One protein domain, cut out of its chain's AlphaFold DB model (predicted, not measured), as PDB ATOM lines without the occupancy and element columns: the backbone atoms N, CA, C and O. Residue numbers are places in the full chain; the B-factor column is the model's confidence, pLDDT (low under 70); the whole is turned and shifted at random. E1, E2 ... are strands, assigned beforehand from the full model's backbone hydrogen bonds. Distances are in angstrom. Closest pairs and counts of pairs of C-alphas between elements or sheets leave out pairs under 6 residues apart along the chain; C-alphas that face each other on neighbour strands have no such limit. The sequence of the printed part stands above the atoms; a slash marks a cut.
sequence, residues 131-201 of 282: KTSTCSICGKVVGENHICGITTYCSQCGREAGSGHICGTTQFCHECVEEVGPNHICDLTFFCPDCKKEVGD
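This is residues 131 to 201 of the 282 residues of an uncharacterized protein of Kuenenia stuttgartiensis (UniProt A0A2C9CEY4). With little regular structure, this is an elongated row of three small antiparallel hairpins, E1-E2, E3-E4 and E5-E6, one after another, joined by loops; residues 133 to 134 pair with 141 to 142 at the row's beginning. The 71 printed residues have six named strands, E1 to E6, and no named helix: all strand, with 20 residues in strands. It is compact, with radius of gyration of the C-alphas 12.6 A, spanning 38 by 22 by 17 A.

Find C-alpha 152 at (466.459, 422.197, 498.906), where E1, residues 152 to 154, begins. Then come E2, 159 to 161; E3, 171 to 173; E4, 178 to 180; E5, 189 to 192, 9.3 A; and E6, 197 to 200, 10.0 A, ending at C-alpha 200 (480.996, 418.861, 477.654).

Look for N 152 and O 161 of hairpin E1-E2, 2.8 A; N 171 and O 180 of E3-E4, 2.8 A; and N 190 and O 199 of E5-E6, 2.8 A, each within hydrogen-bond range. The closest C-alphas of E2 and E3 are those of Ala 161 and Phe 172, 5.6 A; of E4 and E5, Val 180 and Phe 191, 5.3 A. E1 and E6 are apart.

The C-alphas farthest apart, Ser 136 and Asp 201, are 38.0 A apart. The printed part has no cut, no link between named strands is long, and no printed residue is under 70 in pLDDT.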
ATOM      1  N   LYS A 131     453.249 423.187 495.411       73.12
ATOM      2  CA  LYS A 131     452.814 422.527 496.643       73.12
ATOM      3  C   LYS A 131     454.032 422.274 497.523       73.12
ATOM      4  O   LYS A 131     454.868 421.434 497.206       73.12
ATOM      5  N   THR A 132     454.118 422.988 498.636       80.31
ATOM      6  CA  THR A 132     455.158 422.778 499.644       80.31
ATOM      7  C   THR A 132     454.631 421.934 500.799       80.31
ATOM      8  O   THR A 132     453.500 422.122 501.248       80.31
ATOM      9  N   SER A 133     455.460 421.041 501.325       87.75
ATOM     10  CA  SER A 133     455.220 420.250 502.535       87.75
ATOM     11  C   SER A 133     456.448 420.306 503.450       87.75
ATOM     12  O   SER A 133     457.413 421.001 503.146       87.75
ATOM     13  N   THR A 134     456.425 419.626 504.594       90.38
ATOM     14  CA  THR A 134     457.600 419.511 505.470       90.38
ATOM     15  C   THR A 134     458.137 418.090 505.395       90.38
ATOM     16  O   THR A 134     457.381 417.137 505.574       90.38
ATOM     17  N   CYS A 135     459.438 417.931 505.153       87.81
ATOM     18  CA  CYS A 135     460.062 416.612 505.120       87.81
ATOM     19  C   CYS A 135     460.166 416.031 506.535       87.81
ATOM     20  O   CYS A 135     460.767 416.640 507.419       87.81
ATOM     21  N   SER A 136     459.636 414.826 506.750       88.75
ATOM     22  CA  SER A 136     459.651 414.154 508.060       88.75
ATOM     23  C   SER A 136     461.052 413.772 508.557       88.75
ATOM     24  O   SER A 136     461.208 413.488 509.740       88.75
ATOM     25  N   ILE A 137     462.057 413.739 507.674       88.50
ATOM     26  CA  ILE A 137     463.440 413.359 508.008       88.50
ATOM     27  C   ILE A 137     464.260 414.593 508.400       88.50
ATOM     28  O   ILE A 137     464.903 414.596 509.444       88.50
ATOM     29  N   CYS A 138     464.238 415.649 507.577       87.69
ATOM     30  CA  CYS A 138     465.075 416.836 507.789       87.69
ATOM     31  C   CYS A 138     464.328 418.050 508.363       87.69
ATOM     32  O   CYS A 138     464.960 419.056 508.678       87.69
ATOM     33  N   GLY A 139     462.997 417.993 508.482       85.44
ATOM     34  CA  GLY A 139     462.168 419.061 509.052       85.44
ATOM     35  C   GLY A 139     462.085 420.343 508.217       85.44
ATOM     36  O   GLY A 139     461.522 421.333 508.681       85.44
ATOM     37  N   LYS A 140     462.644 420.362 507.000       87.00
ATOM     38  CA  LYS A 140     462.648 421.538 506.116       87.00
ATOM     39  C   LYS A 140     461.367 421.618 505.286       87.00
ATOM     40  O   LYS A 140     460.713 420.601 505.055       87.00
ATOM     41  N   VAL A 141     461.027 422.829 504.838       86.50
ATOM     42  CA  VAL A 141     460.009 423.039 503.798       86.50
ATOM     43  C   VAL A 141     460.559 422.500 502.485       86.50
ATOM     44  O   VAL A 141     461.687 422.824 502.118       86.50
ATOM     45  N   VAL A 142     459.771 421.662 501.826       89.75
ATOM     46  CA  VAL A 142     460.154 420.921 500.632       89.75
ATOM     47  C   VAL A 142     459.039 420.964 499.595       89.75
ATOM     48  O   VAL A 142     457.858 420.908 499.942       89.75
ATOM     49  N   GLY A 143     459.401 421.100 498.331       85.62
ATOM     50  CA  GLY A 143     458.509 421.006 497.185       85.62
ATOM     51  C   GLY A 143     458.278 419.563 496.737       85.62
ATOM     52  O   GLY A 143     458.601 418.594 497.429       85.62
ATOM     53  N   GLU A 144     457.699 419.426 495.548       82.38
ATOM     54  CA  GLU A 144     457.565 418.134 494.873       82.38
ATOM     55  C   GLU A 144     458.956 417.576 494.501       82.38
ATOM     56  O   GLU A 144     459.859 418.332 494.151       82.38
ATOM     57  N   ASN A 145     459.123 416.249 494.582       84.00
ATOM     58  CA  ASN A 145     460.357 415.507 494.261       84.00
ATOM     59  C   ASN A 145     461.581 415.773 495.161       84.00
ATOM     60  O   ASN A 145     462.718 415.560 494.747       84.00
ATOM     61  N   HIS A 146     461.360 416.186 496.410       89.62
ATOM     62  CA  HIS A 146     462.433 416.384 497.383       89.62
ATOM     63  C   HIS A 146     463.252 415.119 497.666       89.62
ATOM     64  O   HIS A 146     462.701 414.076 498.031       89.62
ATOM     65  N   ILE A 147     464.577 415.259 497.618       90.12
ATOM     66  CA  ILE A 147     465.534 414.230 498.013       90.12
ATOM     67  C   ILE A 147     466.298 414.723 499.244       90.12
ATOM     68  O   ILE A 147     467.099 415.660 499.185       90.12
ATOM     69  N   CYS A 148     466.046 414.080 500.385       90.75
ATOM     70  CA  CYS A 148     466.604 414.497 501.667       90.75
ATOM     71  C   CYS A 148     468.139 414.481 501.649       90.75
ATOM     72  O   CYS A 148     468.753 413.438 501.449       90.75
ATOM     73  N   GLY A 149     468.745 415.641 501.920       87.88
ATOM     74  CA  GLY A 149     470.199 415.820 501.949       87.88
ATOM     75  C   GLY A 149     470.824 416.220 500.611       87.88
ATOM     76  O   GLY A 149     472.004 416.548 500.599       87.88
ATOM     77  N   ILE A 150     470.046 416.244 499.525       89.94
ATOM     78  CA  ILE A 150     470.521 416.581 498.176       89.94
ATOM     79  C   ILE A 150     469.832 417.848 497.672       89.94
ATOM     80  O   ILE A 150     470.506 418.814 497.319       89.94
ATOM     81  N   THR A 151     468.498 417.875 497.688       92.44
ATOM     82  CA  THR A 151     467.729 419.021 497.195       92.44
ATOM     83  C   THR A 151     467.234 419.907 498.337       92.44
ATOM     84  O   THR A 151     467.043 419.474 499.480       92.44
ATOM     85  N   THR A 152     467.043 421.185 498.029       90.75
ATOM     86  CA  THR A 152     466.459 422.197 498.906       90.75
ATOM     87  C   THR A 152     465.414 422.998 498.136       90.75
ATOM     88  O   THR A 152     465.605 423.332 496.969       90.75
ATOM     89  N   TYR A 153     464.318 423.355 498.804       90.88
ATOM     90  CA  TYR A 153     463.286 424.194 498.212       90.88
ATOM     91  C   TYR A 153     463.788 425.617 497.938       90.88
ATOM     92  O   TYR A 153     464.182 426.344 498.856       90.88
ATOM     93  N   CYS A 154     463.705 426.048 496.681       89.81
ATOM     94  CA  CYS A 154     463.974 427.415 496.270       89.81
ATOM     95  C   CYS A 154     462.681 428.239 496.261       89.81
ATOM     96  O   CYS A 154     461.791 428.032 495.435       89.81
ATOM     97  N   SER A 155     462.590 429.236 497.143       88.94
ATOM     98  CA  SER A 155     461.408 430.105 497.254       88.94
ATOM     99  C   SER A 155     461.233 431.079 496.086       88.94
ATOM    100  O   SER A 155     460.134 431.588 495.889       88.94
ATOM    101  N   GLN A 156     462.294 431.360 495.323       90.38
ATOM    102  CA  GLN A 156     462.242 432.298 494.196       90.38
ATOM    103  C   GLN A 156     461.589 431.673 492.964       90.38
ATOM    104  O   GLN A 156     460.754 432.304 492.324       90.38
ATOM    105  N   CYS A 157     461.958 430.433 492.636       88.56
ATOM    106  CA  CYS A 157     461.415 429.718 491.480       88.56
ATOM    107  C   CYS A 157     460.354 428.672 491.856       88.56
ATOM    108  O   CYS A 157     459.758 428.070 490.967       88.56
ATOM    109  N   GLY A 158     460.124 428.456 493.155       86.94
ATOM    110  CA  GLY A 158     459.125 427.533 493.679       86.94
ATOM    111  C   GLY A 158     459.444 426.055 493.443       86.94
ATOM    112  O   GLY A 158     458.522 425.250 493.413       86.94
ATOM    113  N   ARG A 159     460.706 425.668 493.242       87.19
ATOM    114  CA  ARG A 159     461.090 424.288 492.886       87.19
ATOM    115  C   ARG A 159     462.099 423.705 493.868       87.19
ATOM    116  O   ARG A 159     462.823 424.448 494.527       87.19
ATOM    117  N   GLU A 160     462.134 422.377 493.969       90.25
ATOM    118  CA  GLU A 160     463.269 421.680 494.578       90.25
ATOM    119  C   GLU A 160     464.490 421.839 493.680       90.25
ATOM    120  O   GLU A 160     464.387 421.679 492.464       90.25
ATOM    121  N   ALA A 161     465.616 422.180 494.292       91.56
ATOM    122  CA  ALA A 161     466.849 422.446 493.582       91.56
ATOM    123  C   ALA A 161     468.054 421.850 494.315       91.56
ATOM    124  O   ALA A 161     468.089 421.822 495.548       91.56
ATOM    125  N   GLY A 162     469.026 421.358 493.560       90.56
ATOM    126  CA  GLY A 162     470.283 420.820 494.069       90.56
ATOM    127  C   GLY A 162     471.312 421.900 494.411       90.56
ATOM    128  O   GLY A 162     471.041 423.105 494.411       90.56
ATOM    129  N   SER A 163     472.531 421.453 494.712       88.00
ATOM    130  CA  SER A 163     473.679 422.348 494.883       88.00
ATOM    131  C   SER A 163     473.994 423.079 493.575       88.00
ATOM    132  O   SER A 163     473.900 422.490 492.507       88.00
ATOM    133  N   GLY A 164     474.379 424.355 493.654       86.69
ATOM    134  CA  GLY A 164     474.722 425.154 492.470       86.69
ATOM    135  C   GLY A 164     473.530 425.748 491.712       86.69
ATOM    136  O   GLY A 164     473.739 426.368 490.675       86.69
ATOM    137  N   HIS A 165     472.306 425.620 492.237       92.00
ATOM    138  CA  HIS A 165     471.093 426.131 491.598       92.00
ATOM    139  C   HIS A 165     471.153 427.622 491.250       92.00
ATOM    140  O   HIS A 165     471.429 428.473 492.103       92.00
ATOM    141  N   ILE A 166     470.763 427.945 490.017       91.56
ATOM    142  CA  ILE A 166     470.585 429.308 489.525       91.56
ATOM    143  C   ILE A 166     469.164 429.449 488.982       91.56
ATOM    144  O   ILE A 166     468.785 428.845 487.974       91.56
ATOM    145  N   CYS A 167     468.362 430.281 489.649       91.62
ATOM    146  CA  CYS A 167     466.957 430.474 489.307       91.62
ATOM    147  C   CYS A 167     466.774 430.918 487.852       91.62
ATOM    148  O   CYS A 167     467.255 431.973 487.453       91.62
ATOM    149  N   GLY A 168     466.011 430.130 487.090       88.00
ATOM    150  CA  GLY A 168     465.704 430.420 485.687       88.00
ATOM    151  C   GLY A 168     466.791 429.992 484.699       88.00
ATOM    152  O   GLY A 168     466.594 430.159 483.500       88.00
ATOM    153  N   THR A 169     467.898 429.421 485.178       90.81
ATOM    154  CA  THR A 169     469.004 428.951 484.332       90.81
ATOM    155  C   THR A 169     469.205 427.452 484.461       90.81
ATOM    156  O   THR A 169     469.293 426.774 483.443       90.81
ATOM    157  N   THR A 170     469.242 426.936 485.690       93.19
ATOM    158  CA  THR A 170     469.445 425.507 485.938       93.19
ATOM    159  C   THR A 170     468.143 424.808 486.321       93.19
ATOM    160  O   THR A 170     467.157 425.427 486.757       93.19
ATOM    161  N   GLN A 171     468.137 423.497 486.127       91.88
ATOM    162  CA  GLN A 171     467.089 422.571 486.529       91.88
ATOM    163  C   GLN A 171     467.722 421.353 487.201       91.88
ATOM    164  O   GLN A 171     468.825 420.953 486.849       91.88
ATOM    165  N   PHE A 172     467.022 420.744 488.154       92.06
ATOM    166  CA  PHE A 172     467.520 419.539 488.804       92.06
ATOM    167  C   PHE A 172     467.326 418.316 487.896       92.06
ATOM    168  O   PHE A 172     466.192 417.996 487.524       92.06
ATOM    169  N   CYS A 173     468.413 417.622 487.560       91.94
ATOM    170  CA  CYS A 173     468.373 416.332 486.882       91.94
ATOM    171  C   CYS A 173     468.266 415.215 487.924       91.94
ATOM    172  O   CYS A 173     469.144 415.043 488.766       91.94
ATOM    173  N   HIS A 174     467.190 414.429 487.871       89.94
ATOM    174  CA  HIS A 174     467.000 413.309 488.798       89.94
ATOM    175  C   HIS A 174     467.883 412.096 488.485       89.94
ATOM    176  O   HIS A 174     468.105 411.283 489.377       89.94
ATOM    177  N   GLU A 175     468.351 411.967 487.245       92.19
ATOM    178  CA  GLU A 175     469.220 410.871 486.813       92.19
ATOM    179  C   GLU A 175     470.668 411.120 487.251       92.19
ATOM    180  O   GLU A 175     471.246 410.280 487.936       92.19
ATOM    181  N   CYS A 176     471.194 412.317 486.977       90.81
ATOM    182  CA  CYS A 176     472.534 412.739 487.402       90.81
ATOM    183  C   CYS A 176     472.594 413.177 488.878       90.81
ATOM    184  O   CYS A 176     473.660 413.213 489.483       90.81
ATOM    185  N   VAL A 177     471.438 413.458 489.496       91.62
ATOM    186  CA  VAL A 177     471.313 413.895 490.899       91.62
ATOM    187  C   VAL A 177     472.037 415.233 491.149       91.62
ATOM    188  O   VAL A 177     472.639 415.461 492.198       91.62
ATOM    189  N   GLU A 178     471.940 416.159 490.194       90.19
ATOM    190  CA  GLU A 178     472.620 417.460 490.234       90.19
ATOM    191  C   GLU A 178     471.854 418.571 489.492       90.19
ATOM    192  O   GLU A 178     470.859 418.320 488.810       90.19
ATOM    193  N   GLU A 179     472.286 419.825 489.666       92.19
ATOM    194  CA  GLU A 179     471.755 420.962 488.904       92.19
ATOM    195  C   GLU A 179     472.448 421.062 487.552       92.19
ATOM    196  O   GLU A 179     473.665 421.212 487.474       92.19
ATOM    197  N   VAL A 180     471.641 421.050 486.500       94.31
ATOM    198  CA  VAL A 180     472.098 421.039 485.115       94.31
ATOM    199  C   VAL A 180     471.501 422.210 484.344       94.31
ATOM    200  O   VAL A 180     470.468 422.775 484.723       94.31
ATOM    201  N   GLY A 181     472.149 422.607 483.262       92.62
ATOM    202  CA  GLY A 181     471.697 423.657 482.365       92.62
ATOM    203  C   GLY A 181     470.555 423.231 481.434       92.62
ATOM    204  O   GLY A 181     470.072 422.097 481.462       92.62
ATOM    205  N   PRO A 182     470.094 424.155 480.575       89.75
ATOM    206  CA  PRO A 182     468.930 423.936 479.716       89.75
ATOM    207  C   PRO A 182     469.171 422.923 478.589       89.75
ATOM    208  O   PRO A 182     468.217 422.308 478.124       89.75
ATOM    209  N   ASN A 183     470.423 422.751 478.158       89.12
ATOM    210  CA  ASN A 183     470.809 421.850 477.066       89.12
ATOM    211  C   ASN A 183     471.495 420.582 477.588       89.12
ATOM    212  O   ASN A 183     472.338 420.018 476.901       89.12
ATOM    213  N   HIS A 184     471.184 420.192 478.825       93.00
ATOM    214  CA  HIS A 184     471.818 419.056 479.472       93.00
ATOM    215  C   HIS A 184     471.551 417.744 478.738       93.00
ATOM    216  O   HIS A 184     470.406 417.439 478.391       93.00
ATOM    217  N   ILE A 185     472.612 416.964 478.570       92.75
ATOM    218  CA  ILE A 185     472.585 415.585 478.099       92.75
ATOM    219  C   ILE A 185     473.248 414.747 479.196       92.75
ATOM    220  O   ILE A 185     474.412 414.977 479.529       92.75
ATOM    221  N   CYS A 186     472.493 413.799 479.763       92.75
ATOM    222  CA  CYS A 186     472.966 412.944 480.851       92.75
ATOM    223  C   CYS A 186     474.306 412.288 480.488       92.75
ATOM    224  O   CYS A 186     474.476 411.816 479.366       92.75
ATOM    225  N   ASP A 187     475.234 412.269 481.448       90.00
ATOM    226  CA  ASP A 187     476.588 411.699 481.349       90.00
ATOM    227  C   ASP A 187     477.532 412.346 480.314       90.00
ATOM    228  O   ASP A 187     478.704 411.975 480.255       90.00
ATOM    229  N   LEU A 188     477.060 413.321 479.532       91.69
ATOM    230  CA  LEU A 188     477.855 414.000 478.508       91.69
ATOM    231  C   LEU A 188     478.208 415.430 478.905       91.69
ATOM    232  O   LEU A 188     479.321 415.895 478.660       91.69
ATOM    233  N   THR A 189     477.249 416.140 479.496       94.19
ATOM    234  CA  THR A 189     477.400 417.562 479.782       94.19
ATOM    235  C   THR A 189     477.263 417.875 481.260       94.19
ATOM    236  O   THR A 189     476.541 417.208 482.000       94.19
ATOM    237  N   PHE A 190     477.925 418.948 481.675       92.06
ATOM    238  CA  PHE A 190     477.816 419.526 483.003       92.06
ATOM    239  C   PHE A 190     477.595 421.036 482.917       92.06
ATOM    240  O   PHE A 190     477.907 421.696 481.921       92.06
ATOM    241  N   PHE A 191     477.081 421.617 483.999       93.00
ATOM    242  CA  PHE A 191     476.875 423.055 484.070       93.00
ATOM    243  C   PHE A 191     478.147 423.770 484.540       93.00
ATOM    244  O   PHE A 191     478.565 423.640 485.692       93.00
ATOM    245  N   CYS A 192     478.749 424.589 483.679       92.31
ATOM    246  CA  CYS A 192     479.914 425.384 484.050       92.31
ATOM    247  C   CYS A 192     479.497 426.622 484.873       92.31
ATOM    248  O   CYS A 192     478.747 427.482 484.385       92.31
ATOM    249  N   PRO A 193     480.008 426.787 486.108       87.88
ATOM    250  CA  PRO A 193     479.655 427.918 486.956       87.88
ATOM    251  C   PRO A 193     480.272 429.239 486.485       87.88
ATOM    252  O   PRO A 193     479.742 430.288 486.853       87.88
ATOM    253  N   ASP A 194     481.337 429.219 485.688       91.75
ATOM    254  CA  ASP A 194     482.016 430.435 485.234       91.75
ATOM    255  C   ASP A 194     481.327 431.031 484.005       91.75
ATOM    256  O   ASP A 194     480.952 432.205 484.009       91.75
ATOM    257  N   CYS A 195     481.068 430.214 482.977       91.12
ATOM    258  CA  CYS A 195     480.402 430.674 481.757       91.12
ATOM    259  C   CYS A 195     478.864 430.595 481.818       91.12
ATOM    260  O   CYS A 195     478.200 431.138 480.931       91.12
ATOM    261  N   LYS A 196     478.297 429.986 482.874       91.00
ATOM    262  CA  LYS A 196     476.847 429.821 483.107       91.00
ATOM    263  C   LYS A 196     476.131 429.095 481.966       91.00
ATOM    264  O   LYS A 196     475.005 429.448 481.608       91.00
ATOM    265  N   LYS A 197     476.796 428.101 481.381       90.56
ATOM    266  CA  LYS A 197     476.296 427.306 480.258       90.56
ATOM    267  C   LYS A 197     476.533 425.828 480.516       90.56
ATOM    268  O   LYS A 197     477.393 425.459 481.308       90.56
ATOM    269  N   GLU A 198     475.754 425.027 479.810       92.12
ATOM    270  CA  GLU A 198     475.975 423.596 479.715       92.12
ATOM    271  C   GLU A 198     477.117 423.319 478.733       92.12
ATOM    272  O   GLU A 198     477.125 423.897 477.641       92.12
ATOM    273  N   VAL A 199     478.080 422.502 479.147       94.31
ATOM    274  CA  VAL A 199     479.334 422.240 478.430       94.31
ATOM    275  C   VAL A 199     479.715 420.764 478.560       94.31
ATOM    276  O   VAL A 199     479.283 420.109 479.505       94.31
ATOM    277  N   GLY A 200     480.479 420.231 477.612       93.19
ATOM    278  CA  GLY A 200     480.996 418.861 477.654       93.19
ATOM    279  C   GLY A 200     482.317 418.728 478.412       93.19
ATOM    280  O   GLY A 200     482.869 419.707 478.924       93.19
ATOM    281  N   ASP A 201     482.832 417.501 478.474       90.25
ATOM    282  CA  ASP A 201     484.125 417.207 479.098       90.25
ATOM    283  C   ASP A 201     485.283 417.964 478.429       90.25
ATOM    284  O   ASP A 201     485.298 418.170 477.218       90.25
TER     285      ASP A 201